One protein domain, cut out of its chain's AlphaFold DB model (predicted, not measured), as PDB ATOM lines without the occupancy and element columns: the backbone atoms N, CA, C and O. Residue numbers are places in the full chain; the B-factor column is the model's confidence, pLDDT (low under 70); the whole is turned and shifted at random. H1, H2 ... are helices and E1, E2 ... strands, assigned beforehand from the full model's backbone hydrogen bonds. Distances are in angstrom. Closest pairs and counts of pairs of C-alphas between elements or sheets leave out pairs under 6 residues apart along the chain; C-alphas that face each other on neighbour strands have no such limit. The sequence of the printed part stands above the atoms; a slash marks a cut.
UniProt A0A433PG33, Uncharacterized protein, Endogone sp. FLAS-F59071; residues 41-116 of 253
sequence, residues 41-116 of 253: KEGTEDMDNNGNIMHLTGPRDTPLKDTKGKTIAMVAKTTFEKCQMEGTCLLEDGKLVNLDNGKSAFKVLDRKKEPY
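AT A GLANCE: This is residues 41 to 116 of the 253 residues of an uncharacterized protein of Endogone sp. FLAS-F59071 (UniProt A0A433PG33). A small sheet of three strands, E5 E6 E7, has one short helix, H1, standing over one face, and two hairpins, E1 with E2 and E3 with E4, sit on different sides of H1; the three small sheets are thus grouped round a single helix in the core. The hairpin E1 E2 is farthest out, while E3 E4 is near both H1 and E7. The printed part has 76 residues, with E1, E2, E3, E4, H1, E5, E6 and E7 in that order along the chain; each sheet is antiparallel, and the class is mixed, helices and strands, with 35 residues, under half, in named elements. It is compact, with a radius of gyration of the C-alphas of 11.8 A, and rounded, spanning 32 by 25 by 23 A.

HOW THE PARTS SIT: E5, residues 88 to 90, E6, residues 96 to 99, and E7, residues 106 to 108, form a meander, each strand the antiparallel neighbour of the one before. N 89 and O 97 are 2.8 A apart, and N 98 and O 107 are 2.9 A apart, within hydrogen-bond range. H1, residues 77 to 86, is on one face of this sheet, giving two layers, helix over sheet, at a height over the sheet of 8.8 A. It stands up from the sheet, its line rising 45 degrees, and lies over E5 and, only just, E6, on which 3 of its C-alphas fall. The closest C-alphas of H1 and E5 are those of Cys 83 and Cys 89, 5.0 A. In H1 every O i to N i+4 pair is within hydrogen-bond range. E3, residues 62 to 65, and E4, residues 71 to 75, form a hairpin, with N 64 and O 73 at 2.9 A. The closest C-alphas of E3 and H1 are those of Thr 62 and Lys 77, 5.6 A; those of E3 and E7 are Lys 65 and Phe 106, 6.0 A. E1, residues 45 to 47, and E2, residues 53 to 55, form another hairpin, with N 46 and O 54 at 2.8 A. E1 and H1 are apart, but only just, at 8.4 A, and E2 and E3 are apart.

IN THESE COORDINATES: E6 is 10.3 A long from first to last C-alpha, E5 7.1 A and E7 6.9 A. H1 measures 14.4 A, from C-alpha 77 at (-11.884, -87.659, 48.972). E4 is 10.4 A, E3 9.5 A, E1 7.2 A and E2 7.1 A. C-alpha 45, where E1 begins, is at (-12.714, -97.414, 59.321), and C-alpha 108, where E7 ends, is at (-27.111, -80.615, 57.395).

THE WHOLE: The C-alphas farthest apart, those of Asn 50 and Lys 112, are 34.5 A apart. The printed part has no cut and no long link. Mean pLDDT of the printed part is 94.4, and no printed residue is under 70.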
ATOM      1  N   LYS A  41     -18.757 -92.462  58.845       96.25
ATOM      2  CA  LYS A  41     -18.239 -91.594  59.910       96.25
ATOM      3  C   LYS A  41     -16.829 -91.112  59.599       96.25
ATOM      4  O   LYS A  41     -15.884 -91.891  59.531       96.25
ATOM      5  N   GLU A  42     -16.676 -89.804  59.409       96.50
ATOM      6  CA  GLU A  42     -15.360 -89.213  59.163       96.50
ATOM      7  C   GLU A  42     -14.400 -89.575  60.309       96.50
ATOM      8  O   GLU A  42     -14.763 -89.537  61.488       96.50
ATOM      9  N   GLY A  43     -13.172 -89.951  59.955       95.62
ATOM     10  CA  GLY A  43     -12.147 -90.347  60.915       95.62
ATOM     11  C   GLY A  43     -12.140 -91.829  61.301       95.62
ATOM     12  O   GLY A  43     -11.268 -92.224  62.074       95.62
ATOM     13  N   THR A  44     -13.055 -92.662  60.791       95.38
ATOM     14  CA  THR A  44     -13.120 -94.097  61.139       95.38
ATOM     15  C   THR A  44     -12.779 -95.032  59.980       95.38
ATOM     16  O   THR A  44     -12.561 -94.606  58.845       95.38
ATOM     17  N   GLU A  45     -12.686 -96.324  60.299       96.12
ATOM     18  CA  GLU A  45     -12.714 -97.414  59.321       96.12
ATOM     19  C   GLU A  45     -14.082 -97.513  58.641       96.12
ATOM     20  O   GLU A  45     -15.109 -97.190  59.244       96.12
ATOM     21  N   ASP A  46     -14.052 -97.962  57.393       97.06
ATOM     22  CA  ASP A  46     -15.188 -98.240  56.521       97.06
ATOM     23  C   ASP A  46     -14.751 -99.282  55.464       97.06
ATOM     24  O   ASP A  46     -13.668 -99.869  55.565       97.06
ATOM     25  N   MET A  47     -15.560 -99.508  54.431       95.06
ATOM     26  CA  MET A  47     -15.318-100.486  53.376       95.06
ATOM     27  C   MET A  47     -15.623 -99.909  51.989       95.06
ATOM     28  O   MET A  47     -16.601 -99.180  51.800       95.06
ATOM     29  N   ASP A  48     -14.781-100.253  51.013       92.44
ATOM     30  CA  ASP A  48     -15.018 -99.940  49.603       92.44
ATOM     31  C   ASP A  48     -16.001-100.931  48.942       92.44
ATOM     32  O   ASP A  48     -16.382-101.954  49.511       92.44
ATOM     33  N   ASN A  49     -16.392-100.661  47.693       88.06
ATOM     34  CA  ASN A  49     -17.313-101.520  46.930       88.06
ATOM     35  C   ASN A  49     -16.782-102.932  46.631       88.06
ATOM     36  O   ASN A  49     -17.540-103.778  46.161       88.06
ATOM     37  N   ASN A  50     -15.490-103.182  46.840       90.31
ATOM     38  CA  ASN A  50     -14.865-104.482  46.614       90.31
ATOM     39  C   ASN A  50     -14.689-105.267  47.922       90.31
ATOM     40  O   ASN A  50     -14.090-106.342  47.910       90.31
ATOM     41  N   GLY A  51     -15.168-104.731  49.047       91.00
ATOM     42  CA  GLY A  51     -15.013-105.352  50.354       91.00
ATOM     43  C   GLY A  51     -13.683-105.050  51.049       91.00
ATOM     44  O   GLY A  51     -13.398-105.642  52.089       91.00
ATOM     45  N   ASN A  52     -12.846-104.157  50.507       95.31
ATOM     46  CA  ASN A  52     -11.584-103.798  51.148       95.31
ATOM     47  C   ASN A  52     -11.824-102.774  52.255       95.31
ATOM     48  O   ASN A  52     -12.528-101.783  52.057       95.31
ATOM     49  N   ILE A  53     -11.167-102.978  53.398       95.69
ATOM     50  CA  ILE A  53     -11.161-102.000  54.487       95.69
ATOM     51  C   ILE A  53     -10.484-100.716  54.000       95.69
ATOM     52  O   ILE A  53      -9.400-100.744  53.410       95.69
ATOM     53  N   MET A  54     -11.113 -99.587  54.294       95.94
ATOM     54  CA  MET A  54     -10.585 -98.254  54.041       95.94
ATOM     55  C   MET A  54     -10.771 -97.356  55.265       95.94
ATOM     56  O   MET A  54     -11.531 -97.671  56.174       95.94
ATOM     57  N   HIS A  55     -10.087 -96.214  55.290       96.31
ATOM     58  CA  HIS A  55     -10.243 -95.214  56.346       96.31
ATOM     59  C   HIS A  55     -10.763 -93.898  55.769       96.31
ATOM     60  O   HIS A  55     -10.250 -93.400  54.762       96.31
ATOM     61  N   LEU A  56     -11.725 -93.280  56.454       96.56
ATOM     62  CA  LEU A  56     -12.324 -91.996  56.076       96.56
ATOM     63  C   LEU A  56     -11.488 -90.828  56.604       96.56
ATOM     64  O   LEU A  56     -11.970 -89.962  57.333       96.56
ATOM     65  N   THR A  57     -10.200 -90.854  56.265       95.00
ATOM     66  CA  THR A  57      -9.175 -89.883  56.664       95.00
ATOM     67  C   THR A  57      -8.380 -89.421  55.441       95.00
ATOM     68  O   THR A  57      -8.439 -90.039  54.379       95.00
ATOM     69  N   GLY A  58      -7.625 -88.329  55.578       94.69
ATOM     70  CA  GLY A  58      -6.759 -87.807  54.520       94.69
ATOM     71  C   GLY A  58      -6.767 -86.278  54.432       94.69
ATOM     72  O   GLY A  58      -7.305 -85.611  55.321       94.69
ATOM     73  N   PRO A  59      -6.159 -85.702  53.379       96.81
ATOM     74  CA  PRO A  59      -6.198 -84.264  53.124       96.81
ATOM     75  C   PRO A  59      -7.635 -83.757  52.968       96.81
ATOM     76  O   PRO A  59      -8.420 -84.329  52.223       96.81
ATOM     77  N   ARG A  60      -7.978 -82.660  53.648       97.06
ATOM     78  CA  ARG A  60      -9.305 -82.026  53.581       97.06
ATOM     79  C   ARG A  60      -9.396 -81.045  52.417       97.06
ATOM     80  O   ARG A  60      -9.419 -79.832  52.616       97.06
ATOM     81  N   ASP A  61      -9.399 -81.571  51.202       97.81
ATOM     82  CA  ASP A  61      -9.372 -80.799  49.954       97.81
ATOM     83  C   ASP A  61     -10.627 -80.981  49.088       97.81
ATOM     84  O   ASP A  61     -10.810 -80.265  48.101       97.81
ATOM     85  N   THR A  62     -11.537 -81.871  49.492       97.94
ATOM     86  CA  THR A  62     -12.764 -82.164  48.756       97.94
ATOM     87  C   THR A  62     -13.958 -81.462  49.417       97.94
ATOM     88  O   THR A  62     -14.267 -81.733  50.579       97.94
ATOM     89  N   PRO A  63     -14.640 -80.528  48.728       97.50
ATOM     90  CA  PRO A  63     -15.749 -79.786  49.317       97.50
ATOM     91  C   PRO A  63     -17.051 -80.603  49.323       97.50
ATOM     92  O   PRO A  63     -17.577 -80.938  48.262       97.50
ATOM     93  N   LEU A  64     -17.635 -80.816  50.504       96.75
ATOM     94  CA  LEU A  64     -19.048 -81.182  50.653       96.75
ATOM     95  C   LEU A  64     -19.897 -79.921  50.485       96.75
ATOM     96  O   LEU A  64     -19.715 -78.954  51.231       96.75
ATOM     97  N   LYS A  65     -20.807 -79.907  49.509       97.25
ATOM     98  CA  LYS A  65     -21.601 -78.722  49.152       97.25
ATOM     99  C   LYS A  65     -23.093 -78.965  49.315       97.25
ATOM    100  O   LYS A  65     -23.560 -80.082  49.129       97.25
ATOM    101  N   ASP A  66     -23.825 -77.898  49.612       96.31
ATOM    102  CA  ASP A  66     -25.283 -77.900  49.549       96.31
ATOM    103  C   ASP A  66     -25.817 -77.699  48.122       96.31
ATOM    104  O   ASP A  66     -25.064 -77.454  47.173       96.31
ATOM    105  N   THR A  67     -27.141 -77.772  47.963       94.00
ATOM    106  CA  THR A  67     -27.841 -77.557  46.681       94.00
ATOM    107  C   THR A  67     -27.663 -76.148  46.103       94.00
ATOM    108  O   THR A  67     -27.941 -75.924  44.927       94.00
ATOM    109  N   LYS A  68     -27.155 -75.191  46.890       94.44
ATOM    110  CA  LYS A  68     -26.817 -73.825  46.456       94.44
ATOM    111  C   LYS A  68     -25.328 -73.678  46.122       94.44
ATOM    112  O   LYS A  68     -24.874 -72.574  45.820       94.44
ATOM    113  N   GLY A  69     -24.559 -74.766  46.186       94.44
ATOM    114  CA  GLY A  69     -23.120 -74.790  45.939       94.44
ATOM    115  C   GLY A  69     -22.275 -74.249  47.094       94.44
ATOM    116  O   GLY A  69     -21.059 -74.108  46.934       94.44
ATOM    117  N   LYS A  70     -22.876 -73.949  48.252       96.81
ATOM    118  CA  LYS A  70     -22.153 -73.485  49.439       96.81
ATOM    119  C   LYS A  70     -21.464 -74.671  50.105       96.81
ATOM    120  O   LYS A  70     -22.084 -75.696  50.375       96.81
ATOM    121  N   THR A  71     -20.184 -74.510  50.419       98.00
ATOM    122  CA  THR A  71     -19.414 -75.516  51.158       98.00
ATOM    123  C   THR A  71     -19.923 -75.644  52.597       98.00
ATOM    124  O   THR A  71     -19.958 -74.662  53.342       98.00
ATOM    125  N   ILE A  72     -20.287 -76.866  52.986       97.94
ATOM    126  CA  ILE A  72     -20.645 -77.271  54.352       97.94
ATOM    127  C   ILE A  72     -19.376 -77.592  55.150       97.94
ATOM    128  O   ILE A  72     -19.233 -77.150  56.294       97.94
ATOM    129  N   ALA A  73     -18.467 -78.353  54.534       97.75
ATOM    130  CA  ALA A  73     -17.188 -78.774  55.095       97.75
ATOM    131  C   ALA A  73     -16.191 -79.139  53.980       97.75
ATOM    132  O   ALA A  73     -16.584 -79.447  52.854       97.75
ATOM    133  N   MET A  74     -14.903 -79.120  54.317       98.12
ATOM    134  CA  MET A  74     -13.842 -79.718  53.508       98.12
ATOM    135  C   MET A  74     -13.480 -81.067  54.127       98.12
ATOM    136  O   MET A  74     -13.156 -81.117  55.313       98.12
ATOM    137  N   VAL A  75     -13.528 -82.135  53.338       97.88
ATOM    138  CA  VAL A  75     -13.295 -83.515  53.789       97.88
ATOM    139  C   VAL A  75     -12.278 -84.215  52.894       97.88
ATOM    140  O   VAL A  75     -11.892 -83.688  51.847       97.88
ATOM    141  N   ALA A  76     -11.826 -85.397  53.311       97.75
ATOM    142  CA  ALA A  76     -11.038 -86.264  52.448       97.75
ATOM    143  C   ALA A  76     -11.878 -86.789  51.280       97.75
ATOM    144  O   ALA A  76     -13.090 -86.979  51.405       97.75
ATOM    145  N   LYS A  77     -11.226 -87.068  50.147       96.69
ATOM    146  CA  LYS A  77     -11.884 -87.659  48.972       96.69
ATOM    147  C   LYS A  77     -12.632 -88.950  49.324       96.69
ATOM    148  O   LYS A  77     -13.776 -89.117  48.917       96.69
ATOM    149  N   THR A  78     -12.015 -89.809  50.133       96.62
ATOM    150  CA  THR A  78     -12.604 -91.063  50.627       96.62
ATOM    151  C   THR A  78     -13.860 -90.819  51.461       96.62
ATOM    152  O   THR A  78     -14.871 -91.482  51.255       96.62
ATOM    153  N   THR A  79     -13.831 -89.826  52.354       97.12
ATOM    154  CA  THR A  79     -15.007 -89.396  53.118       97.12
ATOM    155  C   THR A  79     -16.118 -88.918  52.187       97.12
ATOM    156  O   THR A  79     -17.245 -89.363  52.333       97.12
ATOM    157  N   PHE A  80     -15.820 -88.059  51.203       96.62
ATOM    158  CA  PHE A  80     -16.826 -87.580  50.248       96.62
ATOM    159  C   PHE A  80     -17.476 -88.731  49.468       96.62
ATOM    160  O   PHE A  80     -18.700 -88.796  49.382       96.62
ATOM    161  N   GLU A  81     -16.665 -89.640  48.918       95.00
ATOM    162  CA  GLU A  81     -17.136 -90.795  48.146       95.00
ATOM    163  C   GLU A  81     -18.046 -91.697  48.980       95.00
ATOM    164  O   GLU A  81     -19.095 -92.120  48.498       95.00
ATOM    165  N   LYS A  82     -17.701 -91.929  50.249       96.06
ATOM    166  CA  LYS A  82     -18.526 -92.722  51.162       96.06
ATOM    167  C   LYS A  82     -19.785 -91.992  51.630       96.06
ATOM    168  O   LYS A  82     -20.853 -92.592  51.603       96.06
ATOM    169  N   CYS A  83     -19.718 -90.690  51.920       95.19
ATOM    170  CA  CYS A  83     -20.919 -89.899  52.201       95.19
ATOM    171  C   CYS A  83     -21.897 -89.905  51.003       95.19
ATOM    172  O   CYS A  83     -23.107 -89.950  51.197       95.19
ATOM    173  N   GLN A  84     -21.387 -89.850  49.764       94.25
ATOM    174  CA  GLN A  84     -22.193 -89.977  48.542       94.25
ATOM    175  C   GLN A  84     -22.782 -91.385  48.394       94.25
ATOM    176  O   GLN A  84     -23.928 -91.521  47.977       94.25
ATOM    177  N   MET A  85     -21.986 -92.411  48.700       93.25
ATOM    178  CA  MET A  85     -22.368 -93.813  48.580       93.25
ATOM    179  C   MET A  85     -23.525 -94.179  49.505       93.25
ATOM    180  O   MET A  85     -24.571 -94.607  49.032       93.25
ATOM    181  N   GLU A  86     -23.320 -93.962  50.803       94.88
ATOM    182  CA  GLU A  86     -24.249 -94.370  51.860       94.88
ATOM    183  C   GLU A  86     -25.437 -93.415  52.023       94.88
ATOM    184  O   GLU A  86     -26.401 -93.713  52.718       94.88
ATOM    185  N   GLY A  87     -25.356 -92.212  51.451       94.75
ATOM    186  CA  GLY A  87     -26.405 -91.200  51.551       94.75
ATOM    187  C   GLY A  87     -26.415 -90.419  52.869       94.75
ATOM    188  O   GLY A  87     -26.842 -89.271  52.867       94.75
ATOM    189  N   THR A  88     -25.882 -90.949  53.973       96.12
ATOM    190  CA  THR A  88     -25.774 -90.222  55.254       96.12
ATOM    191  C   THR A  88     -24.367 -90.309  55.836       96.12
ATOM    192  O   THR A  88     -23.714 -91.350  55.789       96.12
ATOM    193  N   CYS A  89     -23.884 -89.205  56.411       96.06
ATOM    194  CA  CYS A  89     -22.518 -89.091  56.909       96.06
ATOM    195  C   CYS A  89     -22.432 -88.271  58.204       96.06
ATOM    196  O   CYS A  89     -22.972 -87.167  58.286       96.06
ATOM    197  N   LEU A  90     -21.706 -88.768  59.205       97.12
ATOM    198  CA  LEU A  90     -21.355 -88.032  60.416       97.12
ATOM    199  C   LEU A  90     -19.936 -87.469  60.278       97.12
ATOM    200  O   LEU A  90     -18.957 -88.215  60.262       97.12
ATOM    201  N   LEU A  91     -19.832 -86.145  60.193       96.50
ATOM    202  CA  LEU A  91     -18.556 -85.441  60.077       96.50
ATOM    203  C   LEU A  91     -17.847 -85.327  61.429       96.50
ATOM    204  O   LEU A  91     -18.473 -85.379  62.492       96.50
ATOM    205  N   GLU A  92     -16.534 -85.109  61.394       92.81
ATOM    206  CA  GLU A  92     -15.691 -85.078  62.598       92.81
ATOM    207  C   GLU A  92     -16.019 -83.879  63.515       92.81
ATOM    208  O   GLU A  92     -15.805 -83.918  64.727       92.81
ATOM    209  N   ASP A  93     -16.606 -82.818  62.948       91.38
ATOM    210  CA  ASP A  93     -17.113 -81.657  63.686       91.38
ATOM    211  C   ASP A  93     -18.523 -81.857  64.281       91.38
ATOM    212  O   ASP A  93     -19.069 -80.952  64.920       91.38
ATOM    213  N   GLY A  94     -19.099 -83.049  64.105       92.44
ATOM    214  CA  GLY A  94     -20.379 -83.468  64.663       92.44
ATOM    215  C   GLY A  94     -21.604 -83.114  63.821       92.44
ATOM    216  O   GLY A  94     -22.725 -83.381  64.266       92.44
ATOM    217  N   LYS A  95     -21.432 -82.526  62.627       95.75
ATOM    218  CA  LYS A  95     -22.542 -82.356  61.680       95.75
ATOM    219  C   LYS A  95     -22.951 -83.710  61.104       95.75
ATOM    220  O   LYS A  95     -22.115 -84.431  60.571       95.75
ATOM    221  N   LEU A  96     -24.245 -84.008  61.162       97.06
ATOM    222  CA  LEU A  96     -24.843 -85.086  60.382       97.06
ATOM    223  C   LEU A  96     -25.298 -84.494  59.049       97.06
ATOM    224  O   LEU A  96     -26.061 -83.523  59.036       97.06
ATOM    225  N   VAL A  97     -24.783 -85.025  57.946       97.25
ATOM    226  CA  VAL A  97     -25.149 -84.601  56.596       97.25
ATOM    227  C   VAL A  97     -25.853 -85.733  55.866       97.25
ATOM    228  O   VAL A  97     -25.414 -86.876  55.929       97.25
ATOM    229  N   ASN A  98     -26.932 -85.397  55.170       96.69
ATOM    230  CA  ASN A  98     -27.684 -86.303  54.308       96.69
ATOM    231  C   ASN A  98     -27.489 -85.866  52.864       96.69
ATOM    232  O   ASN A  98     -27.432 -84.661  52.593       96.69
ATOM    233  N   LEU A  99     -27.431 -86.815  51.945       94.19
ATOM    234  CA  LEU A  99     -27.547 -86.562  50.525       94.19
ATOM    235  C   LEU A  99     -28.915 -85.911  50.282       94.19
ATOM    236  O   LEU A  99     -29.935 -86.301  50.853       94.19
ATOM    237  N   ASP A 100     -28.894 -84.842  49.505       89.44
ATOM    238  CA  ASP A 100     -30.064 -84.124  49.016       89.44
ATOM    239  C   ASP A 100     -30.218 -84.445  47.519       89.44
ATOM    240  O   ASP A 100     -29.444 -85.215  46.949       89.44
ATOM    241  N   ASN A 101     -31.205 -83.839  46.866       75.69
ATOM    242  CA  ASN A 101     -31.513 -83.981  45.448       75.69
ATOM    243  C   ASN A 101     -30.266 -84.188  44.563       75.69
ATOM    244  O   ASN A 101     -29.434 -83.290  44.390       75.69
ATOM    245  N   GLY A 102     -30.182 -85.366  43.942       71.44
ATOM    246  CA  GLY A 102     -29.102 -85.745  43.035       71.44
ATOM    247  C   GLY A 102     -28.035 -86.615  43.698       71.44
ATOM    248  O   GLY A 102     -28.316 -87.387  44.602       71.44
ATOM    249  N   LYS A 103     -26.805 -86.546  43.175       76.50
ATOM    250  CA  LYS A 103     -25.701 -87.429  43.594       76.50
ATOM    251  C   LYS A 103     -24.598 -86.715  44.369       76.50
ATOM    252  O   LYS A 103     -23.632 -87.355  44.742       76.50
ATOM    253  N   SER A 104     -24.645 -85.398  44.553       83.50
ATOM    254  CA  SER A 104     -23.468 -84.660  45.056       83.50
ATOM    255  C   SER A 104     -23.776 -83.417  45.883       83.50
ATOM    256  O   SER A 104     -22.852 -82.678  46.232       83.50
ATOM    257  N   ALA A 105     -25.048 -83.178  46.196       93.38
ATOM    258  CA  ALA A 105     -25.468 -82.108  47.085       93.38
ATOM    259  C   ALA A 105     -25.920 -82.705  48.414       93.38
ATOM    260  O   ALA A 105     -26.522 -83.772  48.439       93.38
ATOM    261  N   PHE A 106     -25.632 -82.010  49.507       96.56
ATOM    262  CA  PHE A 106     -25.921 -82.469  50.858       96.56
ATOM    263  C   PHE A 106     -26.677 -81.405  51.645       96.56
ATOM    264  O   PHE A 106     -26.593 -80.209  51.367       96.56
ATOM    265  N   LYS A 107     -27.361 -81.825  52.698       96.69
ATOM    266  CA  LYS A 107     -27.955 -80.938  53.698       96.69
ATOM    267  C   LYS A 107     -27.493 -81.340  55.085       96.69
ATOM    268  O   LYS A 107     -27.238 -82.508  55.348       96.69
ATOM    269  N   VAL A 108     -27.376 -80.359  55.975       97.00
ATOM    270  CA  VAL A 108     -27.111 -80.615  57.395       97.00
ATOM    271  C   VAL A 108     -28.441 -80.908  58.079       97.00
ATOM    272  O   VAL A 108     -29.367 -80.105  57.958       97.00
ATOM    273  N   LEU A 109     -28.520 -82.024  58.798       96.06
ATOM    274  CA  LEU A 109     -29.717 -82.438  59.524       96.06
ATOM    275  C   LEU A 109     -29.771 -81.858  60.940       96.06
ATOM    276  O   LEU A 109     -28.743 -81.605  61.579       96.06
ATOM    277  N   ASP A 110     -30.992 -81.690  61.452       93.75
ATOM    278  CA  ASP A 110     -31.222 -81.437  62.871       93.75
ATOM    279  C   ASP A 110     -31.275 -82.779  63.599       93.75
ATOM    280  O   ASP A 110     -32.284 -83.478  63.581       93.75
ATOM    281  N   ARG A 111     -30.195 -83.128  64.300       91.75
ATOM    282  CA  ARG A 111     -30.060 -84.416  65.002       91.75
ATOM    283  C   ARG A 111     -31.076 -84.629  66.130       91.75
ATOM    284  O   ARG A 111     -31.152 -85.723  66.671       91.75
ATOM    285  N   LYS A 112     -31.849 -83.608  66.519       91.19
ATOM    286  CA  LYS A 112     -32.988 -83.789  67.436       91.19
ATOM    287  C   LYS A 112     -34.236 -84.326  66.734       91.19
ATOM    288  O   LYS A 112     -35.129 -84.813  67.417       91.19
ATOM    289  N   LYS A 113     -34.318 -84.171  65.412       93.56
ATOM    290  CA  LYS A 113     -35.440 -84.605  64.571       93.56
ATOM    291  C   LYS A 113     -35.077 -85.847  63.770       93.56
ATOM    292  O   LYS A 113     -35.839 -86.800  63.775       93.56
ATOM    293  N   GLU A 114     -33.902 -85.833  63.148       95.75
ATOM    294  CA  GLU A 114     -33.372 -86.914  62.313       95.75
ATOM    295  C   GLU A 114     -32.009 -87.383  62.866       95.75
ATOM    296  O   GLU A 114     -30.961 -87.098  62.278       95.75
ATOM    297  N   PRO A 115     -31.966 -88.047  64.040       95.69
ATOM    298  CA  PRO A 115     -30.710 -88.416  64.707       95.69
ATOM    299  C   PRO A 115     -29.825 -89.378  63.900       95.69
ATOM    300  O   PRO A 115     -28.614 -89.425  64.140       95.69
ATOM    301  N   TYR A 116     -30.411 -90.118  62.954       97.12
ATOM    302  CA  TYR A 116     -29.741 -91.169  62.183       97.12
ATOM    303  C   TYR A 116     -29.898 -91.016  60.663       97.12
ATOM    304  O   TYR A 116     -29.631 -91.953  59.922       97.12
TER     305      TYR A 116